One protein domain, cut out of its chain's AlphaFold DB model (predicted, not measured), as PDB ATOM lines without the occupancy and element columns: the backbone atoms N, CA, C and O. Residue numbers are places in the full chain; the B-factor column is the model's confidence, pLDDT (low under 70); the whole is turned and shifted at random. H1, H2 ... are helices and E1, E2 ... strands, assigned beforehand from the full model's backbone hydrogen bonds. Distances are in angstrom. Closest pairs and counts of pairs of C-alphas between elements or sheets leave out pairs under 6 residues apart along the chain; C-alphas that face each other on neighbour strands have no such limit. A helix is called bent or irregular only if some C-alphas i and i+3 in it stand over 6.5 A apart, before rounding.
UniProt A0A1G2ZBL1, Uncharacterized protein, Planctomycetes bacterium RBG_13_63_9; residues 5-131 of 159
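What this domain is: This is residues 5 to 131 of the 159 residues of an uncharacterized protein of Planctomycetes bacterium RBG_13_63_9 (UniProt A0A1G2ZBL1). A twisted wall of four strands has a long, kinked helix, H4, over one face, and H1 packs on H4 with residues 14 to 18, near the edge strand E4. The short helices H2 and H3 make the turn from H1 back into H4, while the long unnamed stretch of residues 94 to 105 leads from E3 back to H6, close to where E4 begins. The printed part has 127 residues, with six named helices and four named strands in the order H1 H2 H3 H4 E1 H5 E2 E3 H6 E4; the class is mixed, helices and strands. The sheet is mixed, in the order E1 E2 E3 E4. The whole is compact, with a radius of gyration of the C-alphas of 15.1 A and spans of 46 by 32 by 26 A.

Where its parts are: H1, residues 11 to 23, begins at C-alpha 11 (185.726, 161.905, 112.103) and is 18.3 A long. H2, residues 26 to 29, and H3, residues 31 to 35, measure 5.5 A and 6.1 A. H4, residues 37 to 59, is 30.1 A long, with a kink of 51 degrees near residue 48; it is irregular, C-alphas 55 and 58 being 9.1 A apart. E1, residues 60 to 64, spans 10.5 A. H5, residues 66 to 69, is irregular, with C-alphas 66 and 69 7.4 A apart. E2, residues 75 to 79, spans 13.2 A and E3, residues 84 to 93, 29.3 A. H6, residues 106 to 112, measures 9.8 A. E4, residues 118 to 127, spans 28.9 A and ends at C-alpha 127 (167.239, 166.942, 116.159).

How they stand to each other: H1 and H4 are on one face of the sheet, in two layers, helices over strands. H1 touches H4 at a steep tilt of 50 degrees, opposite ways; their closest C-alphas are those of Val 14 and Leu 56, 6.3 A apart. The closest C-alphas of H4 and E3 are those of Gly 41 and Thr 91, 5.9 A apart. H2 only just touches H4, with 3 pairs of C-alphas within 8 A, the closest Phe 28 and Phe 40 at 7.3 A. H3 and H4 touch only at the corner, and only just, with 3 such pairs, the closest Ala 34 and Phe 40 at 5.5 A. E1 and E2 are antiparallel, with N 78 and O 62 2.8 A apart, within hydrogen-bond range. E2 and E3 form an antiparallel hairpin, with N 85 and O 77 at 2.8 A. E3 and E4 are parallel, with N 121 and O 86 at 2.8 A; with H6 they make a strand-helix-strand unit, two parallel neighbour strands with a helix between, and its crossover is right-handed. H5 only grazes the sheet with residues 66 to 68, and H6 with residues 109 to 112. Every O i to N i+4 pair is within hydrogen-bond range in H1, H3 and H6, and 15 of 19 are in H4; H2 and H5 are too short for such a pair.

The domain as a whole: The two C-alphas farthest apart are those of Glu 114 and Val 131, 47.5 A. The printed part has no cut. The link from E3 to H6, 12 residues, is long, and the other links between named elements are tight. The mean pLDDT of the printed part is 83.6; residues 26 to 35, 65 to 71, 99 to 102 and 130 to 131 are under 70.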
ATOM      1  N   LEU A   5     190.764 157.490 110.718       92.00
ATOM      2  CA  LEU A   5     189.558 158.319 110.769       92.00
ATOM      3  C   LEU A   5     189.238 158.774 112.205       92.00
ATOM      4  O   LEU A   5     189.031 159.964 112.454       92.00
ATOM      5  N   PHE A   6     189.273 157.848 113.166       92.19
ATOM      6  CA  PHE A   6     188.976 158.159 114.567       92.19
ATOM      7  C   PHE A   6     190.181 158.703 115.343       92.19
ATOM      8  O   PHE A   6     190.030 159.649 116.114       92.19
ATOM      9  N   HIS A   7     191.386 158.161 115.138       92.06
ATOM     10  CA  HIS A   7     192.559 158.549 115.933       92.06
ATOM     11  C   HIS A   7     193.160 159.901 115.530       92.06
ATOM     12  O   HIS A   7     193.758 160.568 116.371       92.06
ATOM     13  N   SER A   8     193.001 160.324 114.273       92.25
ATOM     14  CA  SER A   8     193.445 161.652 113.818       92.25
ATOM     15  C   SER A   8     192.456 162.773 114.155       92.25
ATOM     16  O   SER A   8     192.787 163.947 114.018       92.25
ATOM     17  N   GLY A   9     191.232 162.431 114.568       92.25
ATOM     18  CA  GLY A   9     190.140 163.390 114.733       92.25
ATOM     19  C   GLY A   9     189.409 163.754 113.435       92.25
ATOM     20  O   GLY A   9     188.475 164.553 113.490       92.25
ATOM     21  N   ALA A  10     189.769 163.161 112.290       93.50
ATOM     22  CA  ALA A  10     189.107 163.398 111.003       93.50
ATOM     23  C   ALA A  10     187.598 163.097 111.023       93.50
ATOM     24  O   ALA A  10     186.832 163.755 110.316       93.50
ATOM     25  N   TYR A  11     187.148 162.183 111.889       94.50
ATOM     26  CA  TYR A  11     185.726 161.905 112.103       94.50
ATOM     27  C   TYR A  11     184.912 163.163 112.455       94.50
ATOM     28  O   TYR A  11     183.745 163.233 112.098       94.50
ATOM     29  N   LYS A  12     185.514 164.184 113.085       96.38
ATOM     30  CA  LYS A  12     184.831 165.454 113.394       96.38
ATOM     31  C   LYS A  12     184.492 166.253 112.139       96.38
ATOM     32  O   LYS A  12     183.472 166.932 112.094       96.38
ATOM     33  N   ALA A  13     185.343 166.180 111.116       96.19
ATOM     34  CA  ALA A  13     185.060 166.800 109.827       96.19
ATOM     35  C   ALA A  13     183.940 166.044 109.100       96.19
ATOM     36  O   ALA A  13     183.065 166.672 108.512       96.19
ATOM     37  N   VAL A  14     183.928 164.708 109.188       95.56
ATOM     38  CA  VAL A  14     182.817 163.888 108.680       95.56
ATOM     39  C   VAL A  14     181.521 164.217 109.428       95.56
ATOM     40  O   VAL A  14     180.506 164.454 108.789       95.56
ATOM     41  N   GLU A  15     181.556 164.323 110.757       95.44
ATOM     42  CA  GLU A  15     180.413 164.712 111.594       95.44
ATOM     43  C   GLU A  15     179.842 166.076 111.184       95.44
ATOM     44  O   GLU A  15     178.630 166.211 111.011       95.44
ATOM     45  N   ALA A  16     180.707 167.071 110.963       96.19
ATOM     46  CA  ALA A  16     180.297 168.385 110.475       96.19
ATOM     47  C   ALA A  16     179.622 168.291 109.098       96.19
ATOM     48  O   ALA A  16     178.520 168.803 108.929       96.19
ATOM     49  N   LYS A  17     180.217 167.554 108.150       96.56
ATOM     50  CA  LYS A  17     179.625 167.347 106.819       96.56
ATOM     51  C   LYS A  17     178.277 166.629 106.877       96.56
ATOM     52  O   LYS A  17     177.364 167.026 106.166       96.56
ATOM     53  N   VAL A  18     178.131 165.599 107.717       95.06
ATOM     54  CA  VAL A  18     176.847 164.908 107.930       95.06
ATOM     55  C   VAL A  18     175.806 165.894 108.443       95.06
ATOM     56  O   VAL A  18     174.689 165.937 107.936       95.06
ATOM     57  N   LYS A  19     176.165 166.703 109.443       93.31
ATOM     58  CA  LYS A  19     175.266 167.703 110.014       93.31
ATOM     59  C   LYS A  19     174.837 168.736 108.973       93.31
ATOM     60  O   LYS A  19     173.647 169.033 108.895       93.31
ATOM     61  N   ASP A  20     175.778 169.284 108.213       93.00
ATOM     62  CA  ASP A  20     175.494 170.290 107.188       93.00
ATOM     63  C   ASP A  20     174.605 169.694 106.092       93.00
ATOM     64  O   ASP A  20     173.529 170.227 105.829       93.00
ATOM     65  N   PHE A  21     174.962 168.509 105.588       93.00
ATOM     66  CA  PHE A  21     174.166 167.767 104.614       93.00
ATOM     67  C   PHE A  21     172.725 167.534 105.083       93.00
ATOM     68  O   PHE A  21     171.795 167.771 104.320       93.00
ATOM     69  N   LEU A  22     172.521 167.091 106.330       89.31
ATOM     70  CA  LEU A  22     171.183 166.842 106.879       89.31
ATOM     71  C   LEU A  22     170.364 168.132 107.047       89.31
ATOM     72  O   LEU A  22     169.146 168.096 106.887       89.31
ATOM     73  N   ASN A  23     171.004 169.261 107.364       86.81
ATOM     74  CA  ASN A  23     170.318 170.549 107.499       86.81
ATOM     75  C   ASN A  23     169.867 171.132 106.152       86.81
ATOM     76  O   ASN A  23     168.940 171.937 106.136       86.81
ATOM     77  N   GLU A  24     170.493 170.732 105.044       87.19
ATOM     78  CA  GLU A  24     170.114 171.143 103.685       87.19
ATOM     79  C   GLU A  24     168.896 170.371 103.138       87.19
ATOM     80  O   GLU A  24     168.340 170.731 102.101       87.19
ATOM     81  N   GLN A  25     168.442 169.316 103.825       82.81
ATOM     82  CA  GLN A  25     167.331 168.478 103.366       82.81
ATOM     83  C   GLN A  25     165.965 169.038 103.798       82.81
ATOM     84  O   GLN A  25     165.373 168.603 104.788       82.81
ATOM     85  N   ASP A  26     165.408 169.961 103.010       65.19
ATOM     86  CA  ASP A  26     164.099 170.588 103.280       65.19
ATOM     87  C   ASP A  26     162.937 169.577 103.387       65.19
ATOM     88  O   ASP A  26     162.025 169.735 104.203       65.19
ATOM     89  N   ALA A  27     162.968 168.494 102.601       56.06
ATOM     90  CA  ALA A  27     161.900 167.488 102.560       56.06
ATOM     91  C   ALA A  27     161.804 166.638 103.847       56.06
ATOM     92  O   ALA A  27     160.728 166.152 104.209       56.06
ATOM     93  N   PHE A  28     162.914 166.499 104.572       56.84
ATOM     94  CA  PHE A  28     163.018 165.754 105.831       56.84
ATOM     95  C   PHE A  28     162.433 166.499 107.027       56.84
ATOM     96  O   PHE A  28     162.012 165.894 108.016       56.84
ATOM     97  N   LEU A  29     162.377 167.822 106.907       56.91
ATOM     98  CA  LEU A  29     161.871 168.741 107.913       56.91
ATOM     99  C   LEU A  29     160.370 169.000 107.766       56.91
ATOM    100  O   LEU A  29     159.840 169.873 108.459       56.91
ATOM    101  N   SER A  30     159.664 168.248 106.905       63.47
ATOM    102  CA  SER A  30     158.210 168.363 106.862       63.47
ATOM    103  C   SER A  30     157.646 168.110 108.273       63.47
ATOM    104  O   SER A  30     158.043 167.144 108.946       63.47
ATOM    105  N   PRO A  31     156.733 168.965 108.771       62.91
ATOM    106  CA  PRO A  31     156.223 168.841 110.133       62.91
ATOM    107  C   PRO A  31     155.582 167.478 110.430       62.91
ATOM    108  O   PRO A  31     155.509 167.085 111.592       62.91
ATOM    109  N   SER A  32     155.110 166.757 109.409       62.81
ATOM    110  CA  SER A  32     154.531 165.416 109.528       62.81
ATOM    111  C   SER A  32     155.590 164.334 109.765       62.81
ATOM    112  O   SER A  32     155.440 163.561 110.713       62.81
ATOM    113  N   THR A  33     156.674 164.294 108.979       67.06
ATOM    114  CA  THR A  33     157.758 163.303 109.146       67.06
ATOM    115  C   THR A  33     158.504 163.522 110.456       67.06
ATOM    116  O   THR A  33     158.753 162.578 111.202       67.06
ATOM    117  N   ALA A  34     158.781 164.780 110.795       67.75
ATOM    118  CA  ALA A  34     159.586 165.124 111.960       67.75
ATOM    119  C   ALA A  34     158.834 164.935 113.302       67.75
ATOM    120  O   ALA A  34     159.448 164.804 114.364       67.75
ATOM    121  N   ARG A  35     157.490 164.868 113.281       69.69
ATOM    122  CA  ARG A  35     156.686 164.544 114.474       69.69
ATOM    123  C   ARG A  35     156.793 163.077 114.885       69.69
ATOM    124  O   ARG A  35     156.694 162.797 116.080       69.69
ATOM    125  N   SER A  36     157.001 162.168 113.934       81.38
ATOM    126  CA  SER A  36     157.163 160.737 114.199       81.38
ATOM    127  C   SER A  36     158.644 160.393 114.317       81.38
ATOM    128  O   SER A  36     159.381 160.435 113.335       81.38
ATOM    129  N   THR A  37     159.086 160.008 115.517       82.06
ATOM    130  CA  THR A  37     160.489 159.634 115.754       82.06
ATOM    131  C   THR A  37     160.930 158.459 114.887       82.06
ATOM    132  O   THR A  37     162.066 158.449 114.422       82.06
ATOM    133  N   ARG A  38     160.027 157.503 114.625       82.56
ATOM    134  CA  ARG A  38     160.315 156.357 113.757       82.56
ATOM    135  C   ARG A  38     160.410 156.758 112.289       82.56
ATOM    136  O   ARG A  38     161.394 156.404 111.657       82.56
ATOM    137  N   ALA A  39     159.449 157.530 111.778       83.31
ATOM    138  CA  ALA A  39     159.465 157.955 110.376       83.31
ATOM    139  C   ALA A  39     160.668 158.857 110.066       83.31
ATOM    140  O   ALA A  39     161.260 158.742 108.997       83.31
ATOM    141  N   PHE A  40     161.057 159.718 111.013       85.12
ATOM    142  CA  PHE A  40     162.285 160.500 110.906       85.12
ATOM    143  C   PHE A  40     163.528 159.601 110.852       85.12
ATOM    144  O   PHE A  40     164.393 159.824 110.011       85.12
ATOM    145  N   GLY A  41     163.604 158.581 111.715       86.25
ATOM    146  CA  GLY A  41     164.687 157.592 111.706       86.25
ATOM    147  C   GLY A  41     164.798 156.847 110.376       86.25
ATOM    148  O   GLY A  41     165.842 156.921 109.741       86.25
ATOM    149  N   ASP A  42     163.703 156.233 109.918       84.31
ATOM    150  CA  ASP A  42     163.649 155.467 108.661       84.31
ATOM    151  C   ASP A  42     164.067 156.312 107.453       84.31
ATOM    152  O   ASP A  42     164.832 155.880 106.590       84.31
ATOM    153  N   ALA A  43     163.567 157.546 107.388       85.75
ATOM    154  CA  ALA A  43     163.934 158.443 106.314       85.75
ATOM    155  C   ALA A  43     165.438 158.763 106.390       85.75
ATOM    156  O   ALA A  43     166.114 158.810 105.360       85.75
ATOM    157  N   LEU A  44     165.946 159.071 107.593       88.38
ATOM    158  CA  LEU A  44     167.320 159.538 107.787       88.38
ATOM    159  C   LEU A  44     168.314 158.426 107.445       88.38
ATOM    160  O   LEU A  44     169.317 158.680 106.781       88.38
ATOM    161  N   GLU A  45     168.003 157.195 107.844       87.88
ATOM    162  CA  GLU A  45     168.719 155.988 107.427       87.88
ATOM    163  C   GLU A  45     168.736 155.875 105.895       87.88
ATOM    164  O   GLU A  45     169.801 155.709 105.304       87.88
ATOM    165  N   GLY A  46     167.588 156.062 105.235       86.94
ATOM    166  CA  GLY A  46     167.483 156.002 103.776       86.94
ATOM    167  C   GLY A  46     168.347 157.033 103.044       86.94
ATOM    168  O   GLY A  46     169.056 156.681 102.101       86.94
ATOM    169  N   ILE A  47     168.334 158.302 103.468       88.69
ATOM    170  CA  ILE A  47     169.117 159.346 102.785       88.69
ATOM    171  C   ILE A  47     170.615 159.216 103.045       88.69
ATOM    172  O   ILE A  47     171.416 159.402 102.127       88.69
ATOM    173  N   LEU A  48     171.011 158.841 104.264       90.62
ATOM    174  CA  LEU A  48     172.408 158.523 104.532       90.62
ATOM    175  C   LEU A  48     172.834 157.294 103.722       90.62
ATOM    176  O   LEU A  48     173.897 157.329 103.115       90.62
ATOM    177  N   GLY A  49     171.987 156.274 103.588       89.94
ATOM    178  CA  GLY A  49     172.231 155.122 102.714       89.94
ATOM    179  C   GLY A  49     172.584 155.493 101.267       89.94
ATOM    180  O   GLY A  49     173.365 154.804 100.620       89.94
ATOM    181  N   LEU A  50     172.050 156.602 100.752       89.00
ATOM    182  CA  LEU A  50     172.312 157.055  99.382       89.00
ATOM    183  C   LEU A  50     173.535 157.976  99.265       89.00
ATOM    184  O   LEU A  50     174.216 157.962  98.239       89.00
ATOM    185  N   HIS A  51     173.821 158.779 100.293       91.94
ATOM    186  CA  HIS A  51     174.790 159.880 100.199       91.94
ATOM    187  C   HIS A  51     176.016 159.735 101.103       91.94
ATOM    188  O   HIS A  51     176.984 160.482 100.946       91.94
ATOM    189  N   PHE A  52     176.042 158.778 102.034       93.25
ATOM    190  CA  PHE A  52     177.105 158.703 103.039       93.25
ATOM    191  C   PHE A  52     178.489 158.448 102.432       93.25
ATOM    192  O   PHE A  52     179.459 159.043 102.892       93.25
ATOM    193  N   ALA A  53     178.586 157.676 101.345       93.44
ATOM    194  CA  ALA A  53     179.836 157.512 100.595       93.44
ATOM    195  C   ALA A  53     180.421 158.857 100.123       93.44
ATOM    196  O   ALA A  53     181.615 159.112 100.264       93.44
ATOM    197  N   GLN A  54     179.563 159.748  99.613       93.75
ATOM    198  CA  GLN A  54     179.960 161.080  99.142       93.75
ATOM    199  C   GLN A  54     180.404 161.971 100.309       93.75
ATOM    200  O   GLN A  54     181.362 162.730 100.184       93.75
ATOM    201  N   ILE A  55     179.736 161.846 101.460       94.75
ATOM    202  CA  ILE A  55     180.084 162.575 102.685       94.75
ATOM    203  C   ILE A  55     181.459 162.134 103.217       94.75
ATOM    204  O   ILE A  55     182.270 162.980 103.617       94.75
ATOM    205  N   LEU A  56     181.733 160.824 103.192       94.62
ATOM    206  CA  LEU A  56     183.024 160.245 103.572       94.62
ATOM    207  C   LEU A  56     184.148 160.700 102.629       94.62
ATOM    208  O   LEU A  56     185.240 161.016 103.102       94.62
ATOM    209  N   GLY A  57     183.879 160.793 101.322       93.88
ATOM    210  CA  GLY A  57     184.863 161.206 100.319       93.88
ATOM    211  C   GLY A  57     186.083 160.281 100.319       93.88
ATOM    212  O   GLY A  57     185.930 159.063 100.351       93.88
ATOM    213  N   ASP A  58     187.284 160.859 100.374       92.75
ATOM    214  CA  ASP A  58     188.566 160.131 100.326       92.75
ATOM    215  C   ASP A  58     188.779 159.126 101.476       92.75
ATOM    216  O   ASP A  58     189.723 158.338 101.450       92.75
ATOM    217  N   TRP A  59     187.924 159.141 102.504       92.88
ATOM    218  CA  TRP A  59     187.957 158.150 103.579       92.88
ATOM    219  C   TRP A  59     187.319 156.814 103.197       92.88
ATOM    220  O   TRP A  59     187.541 155.835 103.901       92.88
ATOM    221  N   CYS A  60     186.531 156.757 102.123       91.81
ATOM    222  CA  CYS A  60     185.800 155.566 101.706       91.81
ATOM    223  C   CYS A  60     186.394 154.993 100.417       91.81
ATOM    224  O   CYS A  60     186.494 155.691  99.410       91.81
ATOM    225  N   CYS A  61     186.768 153.713 100.447       88.75
ATOM    226  CA  CYS A  61     187.208 152.971  99.265       88.75
ATOM    227  C   CYS A  61     186.072 152.113  98.694       88.75
ATOM    228  O   CYS A  61     185.891 152.041  97.482       88.75
ATOM    229  N   GLU A  62     185.291 151.480  99.571       87.06
ATOM    230  CA  GLU A  62     184.142 150.653  99.199       87.06
ATOM    231  C   GLU A  62     182.954 151.006 100.091       87.06
ATOM    232  O   GLU A  62     183.109 151.166 101.302       87.06
ATOM    233  N   TYR A  63     181.765 151.119  99.502       87.50
ATOM    234  CA  TYR A  63     180.540 151.482 100.209       87.50
ATOM    235  C   TYR A  63     179.421 150.486  99.916       87.50
ATOM    236  O   TYR A  63     179.236 150.073  98.772       87.50
ATOM    237  N   SER A  64     178.646 150.133 100.941       78.94
ATOM    238  CA  SER A  64     177.501 149.239 100.810       78.94
ATOM    239  C   SER A  64     176.351 149.676 101.716       78.94
ATOM    240  O   SER A  64     176.465 149.653 102.941       78.94
ATOM    241  N   ALA A  65     175.220 150.032 101.098       68.62
ATOM    242  CA  ALA A  65     173.946 150.275 101.784       68.62
ATOM    243  C   ALA A  65     172.960 149.090 101.663       68.62
ATOM    244  O   ALA A  65     172.068 148.936 102.491       68.62
ATOM    245  N   ASP A  66     173.130 148.206 100.667       56.91
ATOM    246  CA  ASP A  66     172.161 147.140 100.339       56.91
ATOM    247  C   ASP A  66     172.316 145.847 101.168       56.91
ATOM    248  O   ASP A  66     171.388 145.037 101.257       56.91
ATOM    249  N   PHE A  67     173.459 145.624 101.827       53.81
ATOM    250  CA  PHE A  67     173.694 144.401 102.617       53.81
ATOM    251  C   PHE A  67     172.999 144.398 104.003       53.81
ATOM    252  O   PHE A  67     172.974 143.368 104.691       53.81
ATOM    253  N   ALA A  68     172.365 145.508 104.401       50.69
ATOM    254  CA  ALA A  68     171.828 145.761 105.746       50.69
ATOM    255  C   ALA A  68     170.627 144.891 106.170       50.69
ATOM    256  O   ALA A  68     170.366 144.746 107.361       50.69
ATOM    257  N   ARG A  69     169.929 144.200 105.254       45.47
ATOM    258  CA  ARG A  69     168.821 143.303 105.666       45.47
ATOM    259  C   ARG A  69     169.282 141.994 106.329       45.47
ATOM    260  O   ARG A  69     168.461 141.308 106.932       45.47
ATOM    261  N   ARG A  70     170.578 141.651 106.253       51.84
ATOM    262  CA  ARG A  70     171.227 140.602 107.080       51.84
ATOM    263  C   ARG A  70     172.453 141.101 107.865       51.84
ATOM    264  O   ARG A  70     172.859 140.433 108.816       51.84
ATOM    265  N   ALA A  71     173.024 142.255 107.515       61.75
ATOM    266  CA  ALA A  71     174.157 142.851 108.215       61.75
ATOM    267  C   ALA A  71     173.723 143.568 109.507       61.75
ATOM    268  O   ALA A  71     172.552 143.740 109.818       61.75
ATOM    269  N   MET A  72     174.682 143.878 110.352       70.62
ATOM    270  CA  MET A  72     174.512 144.221 111.761       70.62
ATOM    271  C   MET A  72     174.122 145.681 112.035       70.62
ATOM    272  O   MET A  72     173.887 146.014 113.195       70.62
ATOM    273  N   ALA A  73     174.065 146.516 110.997       76.56
ATOM    274  CA  ALA A  73     173.971 147.967 111.089       76.56
ATOM    275  C   ALA A  73     173.300 148.574 109.842       76.56
ATOM    276  O   ALA A  73     173.034 147.857 108.874       76.56
ATOM    277  N   ASP A  74     173.080 149.887 109.870       82.88
ATOM    278  CA  ASP A  74     172.346 150.633 108.841       82.88
ATOM    279  C   ASP A  74     173.209 150.964 107.617       82.88
ATOM    280  O   ASP A  74     172.718 150.963 106.489       82.88
ATOM    281  N   LEU A  75     174.506 151.219 107.819       88.56
ATOM    282  CA  LEU A  75     175.468 151.532 106.756       88.56
ATOM    283  C   LEU A  75     176.728 150.683 106.930       88.56
ATOM    284  O   LEU A  75     177.097 150.338 108.054       88.56
ATOM    285  N   ALA A  76     177.439 150.403 105.839       90.50
ATOM    286  CA  ALA A  76     178.765 149.810 105.919       90.50
ATOM    287  C   ALA A  76     179.721 150.362 104.859       90.50
ATOM    288  O   ALA A  76     179.317 150.686 103.740       90.50
ATOM    289  N   PHE A  77     181.002 150.469 105.210       92.19
ATOM    290  CA  PHE A  77     182.044 150.894 104.281       92.19
ATOM    291  C   PHE A  77     183.417 150.347 104.670       92.19
ATOM    292  O   PHE A  77     183.679 150.111 105.846       92.19
ATOM    293  N   ALA A  78     184.307 150.190 103.693       92.62
ATOM    294  CA  ALA A  78     185.729 149.977 103.931       92.62
ATOM    295  C   ALA A  78     186.503 151.280 103.695       92.62
ATOM    296  O   ALA A  78     186.223 152.010 102.734       92.62
ATOM    297  N   ASP A  79     187.467 151.583 104.563       93.50
ATOM    298  CA  ASP A  79     188.364 152.723 104.369       93.50
ATOM    299  C   ASP A  79     189.584 152.380 103.505       93.50
ATOM    300  O   ASP A  79     189.835 151.234 103.134       93.50
ATOM    301  N   VAL A  80     190.367 153.410 103.195       90.25
ATOM    302  CA  VAL A  80     191.615 153.307 102.422       90.25
ATOM    303  C   VAL A  80     192.725 152.512 103.123       90.25
ATOM    304  O   VAL A  80     193.723 152.177 102.489       90.25
ATOM    305  N   ASP A  81     192.575 152.211 104.415       91.25
ATOM    306  CA  ASP A  81     193.485 151.354 105.175       91.25
ATOM    307  C   ASP A  81     193.000 149.890 105.204       91.25
ATOM    308  O   ASP A  81     193.660 149.019 105.775       91.25
ATOM    309  N   GLY A  82     191.855 149.586 104.587       91.19
ATOM    310  CA  GLY A  82     191.253 148.257 104.594       91.19
ATOM    311  C   GLY A  82     190.612 147.883 105.932       91.19
ATOM    312  O   GLY A  82     190.507 146.695 106.237       91.19
ATOM    313  N   LEU A  83     190.228 148.871 106.748       93.12
ATOM    314  CA  LEU A  83     189.352 148.668 107.903       93.12
ATOM    315  C   LEU A  83     187.895 148.705 107.447       93.12
ATOM    316  O   LEU A  83     187.528 149.532 106.612       93.12
ATOM    317  N   TYR A  84     187.070 147.835 108.018       92.06
ATOM    318  CA  TYR A  84     185.661 147.711 107.673       92.06
ATOM    319  C   TYR A  84     184.794 148.276 108.795       92.06
ATOM    320  O   TYR A  84     184.909 147.898 109.956       92.06
ATOM    321  N   TYR A  85     183.927 149.214 108.450       92.44
ATOM    322  CA  TYR A  85     183.086 149.944 109.380       92.44
ATOM    323  C   TYR A  85     181.644 149.541 109.149       92.44
ATOM    324  O   TYR A  85     181.136 149.654 108.035       92.44
ATOM    325  N   VAL A  86     180.966 149.151 110.220       90.44
ATOM    326  CA  VAL A  86     179.508 149.055 110.251       90.44
ATOM    327  C   VAL A  86     178.990 150.191 111.124       90.44
ATOM    328  O   VAL A  86     179.439 150.378 112.255       90.44
ATOM    329  N   VAL A  87     178.090 150.997 110.575       90.88
ATOM    330  CA  VAL A  87     177.595 152.221 111.204       90.88
ATOM    331  C   VAL A  87     176.126 152.044 111.534       90.88
ATOM    332  O   VAL A  87     175.294 151.878 110.644       90.88
ATOM    333  N   ASP A  88     175.821 152.077 112.823       88.88
ATOM    334  CA  ASP A  88     174.464 152.051 113.347       88.88
ATOM    335  C   ASP A  88     174.036 153.490 113.670       88.88
ATOM    336  O   ASP A  88     174.703 154.227 114.406       88.88
ATOM    337  N   VAL A  89     172.948 153.917 113.045       89.12
ATOM    338  CA  VAL A  89     172.413 155.268 113.102       89.12
ATOM    339  C   VAL A  89     171.314 155.307 114.153       89.12
ATOM    340  O   VAL A  89     170.400 154.482 114.207       89.12
ATOM    341  N   LYS A  90     171.396 156.287 115.050       88.88
ATOM    342  CA  LYS A  90     170.409 156.463 116.115       88.88
ATOM    343  C   LYS A  90     169.987 157.910 116.184       88.88
ATOM    344  O   LYS A  90     170.808 158.813 116.330       88.88
ATOM    345  N   THR A  91     168.681 158.130 116.104       88.38
ATOM    346  CA  THR A  91     168.104 159.470 116.156       88.38
ATOM    347  C   THR A  91     167.502 159.750 117.527       88.38
ATOM    348  O   THR A  91     166.927 158.878 118.180       88.38
ATOM    349  N   HIS A  92     167.629 160.992 117.979       88.38
ATOM    350  CA  HIS A  92     167.012 161.461 119.207       88.38
ATOM    351  C   HIS A  92     166.369 162.827 119.012       88.38
ATOM    352  O   HIS A  92     167.025 163.809 118.658       88.38
ATOM    353  N   ARG A  93     165.075 162.900 119.318       86.38
ATOM    354  CA  ARG A  93     164.337 164.153 119.345       86.38
ATOM    355  C   ARG A  93     164.558 164.873 120.674       86.38
ATOM    356  O   ARG A  93     164.231 164.338 121.731       86.38
ATOM    357  N   ALA A  94     165.091 166.088 120.608       86.38
ATOM    358  CA  ALA A  94     165.593 166.841 121.756       86.38
ATOM    359  C   ALA A  94     164.552 167.158 122.848       86.38
ATOM    360  O   ALA A  94     164.950 167.423 123.979       86.38
ATOM    361  N   ASP A  95     163.258 167.152 122.516       82.94
ATOM    362  CA  ASP A  95     162.134 167.425 123.427       82.94
ATOM    363  C   ASP A  95     161.589 166.166 124.129       82.94
ATOM    364  O   ASP A  95     160.731 166.263 125.006       82.94
ATOM    365  N   THR A  96     162.088 164.982 123.773       81.00
ATOM    366  CA  THR A  96     161.684 163.708 124.379       81.00
ATOM    367  C   THR A  96     162.731 163.223 125.375       81.00
ATOM    368  O   THR A  96     163.897 163.612 125.314       81.00
ATOM    369  N   LYS A  97     162.349 162.343 126.309       79.75
ATOM    370  CA  LYS A  97     163.349 161.607 127.093       79.75
ATOM    371  C   LYS A  97     164.088 160.654 126.160       79.75
ATOM    372  O   LYS A  97     163.458 159.920 125.401       79.75
ATOM    373  N   PHE A  98     165.414 160.663 126.223       70.81
ATOM    374  CA  PHE A  98     166.218 159.700 125.486       70.81
ATOM    375  C   PHE A  98     166.015 158.304 126.079       70.81
ATOM    376  O   PHE A  98     166.520 158.000 127.157       70.81
ATOM    377  N   ASN A  99     165.269 157.462 125.371       68.50
ATOM    378  CA  ASN A  99     165.210 156.036 125.648       68.50
ATOM    379  C   ASN A  99     166.200 155.368 124.698       68.50
ATOM    380  O   ASN A  99     165.976 155.380 123.491       68.50
ATOM    381  N   MET A 100     167.299 154.835 125.230       68.44
ATOM    382  CA  MET A 100     168.259 154.082 124.426       68.44
ATOM    383  C   MET A 100     167.576 152.788 123.945       68.44
ATOM    384  O   MET A 100     167.204 151.972 124.792       68.44
ATOM    385  N   PRO A 101     167.369 152.577 122.634       67.69
ATOM    386  CA  PRO A 101     166.908 151.287 122.140       67.69
ATOM    387  C   PRO A 101     168.040 150.252 122.237       67.69
ATOM    388  O   PRO A 101     169.212 150.605 122.371       67.69
ATOM    389  N   ASN A 102     167.701 148.965 122.140       67.69
ATOM    390  CA  ASN A 102     168.712 147.911 122.033       67.69
ATOM    391  C   ASN A 102     169.632 148.195 120.833       67.69
ATOM    392  O   ASN A 102     169.146 148.359 119.716       67.69
ATOM    393  N   LEU A 103     170.942 148.264 121.085       70.31
ATOM    394  CA  LEU A 103     171.953 148.650 120.095       70.31
ATOM    395  C   LEU A 103     172.136 147.564 119.029       70.31
ATOM    396  O   LEU A 103     171.995 147.800 117.841       70.31
ATOM    397  N   THR A 104     172.427 146.347 119.482       77.12
ATOM    398  CA  THR A 104     172.502 145.111 118.697       77.12
ATOM    399  C   THR A 104     172.643 143.943 119.682       77.12
ATOM    400  O   THR A 104     172.773 144.164 120.891       77.12
ATOM    401  N   SER A 105     172.594 142.694 119.214       82.56
ATOM    402  CA  SER A 105     172.810 141.552 120.107       82.56
ATOM    403  C   SER A 105     174.293 141.377 120.437       82.56
ATOM    404  O   SER A 105     175.169 141.576 119.593       82.56
ATOM    405  N   VAL A 106     174.575 140.948 121.670       84.75
ATOM    406  CA  VAL A 106     175.943 140.637 122.116       84.75
ATOM    407  C   VAL A 106     176.561 139.551 121.236       84.75
ATOM    408  O   VAL A 106     177.701 139.682 120.812       84.75
ATOM    409  N   GLU A 107     175.795 138.518 120.884       86.31
ATOM    410  CA  GLU A 107     176.260 137.439 120.005       86.31
ATOM    411  C   GLU A 107     176.689 137.940 118.620       86.31
ATOM    412  O   GLU A 107     177.672 137.449 118.067       86.31
ATOM    413  N   ARG A 108     175.987 138.938 118.059       83.44
ATOM    414  CA  ARG A 108     176.371 139.550 116.779       83.44
ATOM    415  C   ARG A 108     177.663 140.348 116.914       83.44
ATOM    416  O   ARG A 108     178.514 140.221 116.046       83.44
ATOM    417  N   LEU A 109     177.835 141.101 118.006       86.06
ATOM    418  CA  LEU A 109     179.087 141.817 118.288       86.06
ATOM    419  C   LEU A 109     180.269 140.859 118.436       86.06
ATOM    420  O   LEU A 109     181.326 141.124 117.883       86.06
ATOM    421  N   VAL A 110     180.087 139.745 119.151       86.94
ATOM    422  CA  VAL A 110     181.150 138.747 119.335       86.94
ATOM    423  C   VAL A 110     181.615 138.197 117.990       86.94
ATOM    424  O   VAL A 110     182.812 138.199 117.737       86.94
ATOM    425  N   ARG A 111     180.682 137.796 117.115       85.69
ATOM    426  CA  ARG A 111     181.020 137.299 115.769       85.69
ATOM    427  C   ARG A 111     181.652 138.370 114.886       85.69
ATOM    428  O   ARG A 111     182.544 138.072 114.111       85.69
ATOM    429  N   PHE A 112     181.184 139.611 114.989       86.75
ATOM    430  CA  PHE A 112     181.720 140.725 114.210       86.75
ATOM    431  C   PHE A 112     183.173 141.038 114.583       86.75
ATOM    432  O   PHE A 112     184.008 141.224 113.712       86.75
ATOM    433  N   TYR A 113     183.512 141.002 115.871       89.31
ATOM    434  CA  TYR A 113     184.884 141.233 116.329       89.31
ATOM    435  C   TYR A 113     185.814 140.015 116.205       89.31
ATOM    436  O   TYR A 113     186.917 140.033 116.756       89.31
ATOM    437  N   GLU A 114     185.405 138.959 115.492       88.56
ATOM    438  CA  GLU A 114     186.321 137.879 115.100       88.56
ATOM    439  C   GLU A 114     187.387 138.386 114.113       88.56
ATOM    440  O   GLU A 114     188.527 137.917 114.159       88.56
ATOM    441  N   ASP A 115     187.058 139.384 113.280       86.81
ATOM    442  CA  ASP A 115     188.050 140.141 112.516       86.81
ATOM    443  C   ASP A 115     188.462 141.413 113.279       86.81
ATOM    444  O   ASP A 115     187.658 142.209 113.753       86.81
ATOM    445  N   HIS A 116     189.768 141.636 113.382       87.25
ATOM    446  CA  HIS A 116     190.361 142.797 114.045       87.25
ATOM    447  C   HIS A 116     190.337 144.066 113.176       87.25
ATOM    448  O   HIS A 116     190.806 145.124 113.616       87.25
ATOM    449  N   LYS A 117     189.881 143.949 111.927       90.75
ATOM    450  CA  LYS A 117     189.673 145.061 110.993       90.75
ATOM    451  C   LYS A 117     188.258 145.630 111.051       90.75
ATOM    452  O   LYS A 117     188.036 146.706 110.500       90.75
ATOM    453  N   ASP A 118     187.362 144.945 111.749       90.75
ATOM    454  CA  ASP A 118     185.952 145.278 111.856       90.75
ATOM    455  C   ASP A 118     185.705 146.282 112.995       90.75
ATOM    456  O   ASP A 118     186.145 146.121 114.137       90.75
ATOM    457  N   LEU A 119     185.008 147.372 112.673       91.38
ATOM    458  CA  LEU A 119     184.748 148.506 113.555       91.38
ATOM    459  C   LEU A 119     183.252 148.798 113.611       91.38
ATOM    460  O   LEU A 119     182.626 149.139 112.609       91.38
ATOM    461  N   PHE A 120     182.681 148.710 114.812       90.62
ATOM    462  CA  PHE A 120     181.297 149.094 115.056       90.62
ATOM    463  C   PHE A 120     181.240 150.567 115.458       90.62
ATOM    464  O   PHE A 120     181.849 150.979 116.448       90.62
ATOM    465  N   VAL A 121     180.506 151.366 114.690       91.88
ATOM    466  CA  VAL A 121     180.412 152.816 114.853       91.88
ATOM    467  C   VAL A 121     178.973 153.213 115.137       91.88
ATOM    468  O   VAL A 121     178.046 152.713 114.512       91.88
ATOM    469  N   LEU A 122     178.799 154.167 116.050       91.88
ATOM    470  CA  LEU A 122     177.512 154.805 116.305       91.88
ATOM    471  C   LEU A 122     177.481 156.207 115.715       91.88
ATOM    472  O   LEU A 122     178.311 157.047 116.065       91.88
ATOM    473  N   LEU A 123     176.478 156.471 114.880       92.81
ATOM    474  CA  LEU A 123     176.146 157.809 114.408       92.81
ATOM    475  C   LEU A 123     174.897 158.307 115.143       92.81
ATOM    476  O   LEU A 123     173.769 157.934 114.822       92.81
ATOM    477  N   LEU A 124     175.106 159.158 116.148       92.06
ATOM    478  CA  LEU A 124     174.027 159.735 116.949       92.06
ATOM    479  C   LEU A 124     173.574 161.075 116.360       92.06
ATOM    480  O   LEU A 124     174.329 162.045 116.361       92.06
ATOM    481  N   VAL A 125     172.318 161.159 115.922       90.44
ATOM    482  CA  VAL A 125     171.726 162.391 115.384       90.44
ATOM    483  C   VAL A 125     170.694 162.949 116.356       90.44
ATOM    484  O   VAL A 125     169.620 162.378 116.550       90.44
ATOM    485  N   LYS A 126     170.990 164.110 116.941       89.69
ATOM    486  CA  LYS A 126     170.034 164.860 117.762       89.69
ATOM    487  C   LYS A 126     169.357 165.946 116.929       89.69
ATOM    488  O   LYS A 126     170.041 166.781 116.348       89.69
ATOM    489  N   TYR A 127     168.026 165.973 116.928       85.69
ATOM    490  CA  TYR A 127     167.239 166.942 116.159       85.69
ATOM    491  C   TYR A 127     166.144 167.596 117.008       85.69
ATOM    492  O   TYR A 127     165.747 167.081 118.054       85.69
ATOM    493  N   GLY A 128     165.657 168.754 116.565       82.81
ATOM    494  CA  GLY A 128     164.555 169.475 117.196       82.81
ATOM    495  C   GLY A 128     163.618 170.053 116.146       82.81
ATOM    496  O   GLY A 128     164.050 170.383 115.042       82.81
ATOM    497  N   LEU A 129     162.337 170.180 116.487       75.81
ATOM    498  CA  LEU A 129     161.356 170.792 115.596       75.81
ATOM    499  C   LEU A 129     161.354 172.302 115.805       75.81
ATOM    500  O   LEU A 129     161.118 172.775 116.916       75.81
ATOM    501  N   ARG A 130     161.587 173.069 114.738       66.69
ATOM    502  CA  ARG A 130     161.307 174.507 114.751       66.69
ATOM    503  C   ARG A 130     159.856 174.724 114.347       66.69
ATOM    504  O   ARG A 130     159.461 174.379 113.239       66.69
ATOM    505  N   VAL A 131     159.071 175.314 115.242       57.94
ATOM    506  CA  VAL A 131     157.753 175.852 114.891       57.94
ATOM    507  C   VAL A 131     157.988 177.185 114.191       57.94
ATOM    508  O   VAL A 131     158.518 178.116 114.797       57.94
TER     509      VAL A 131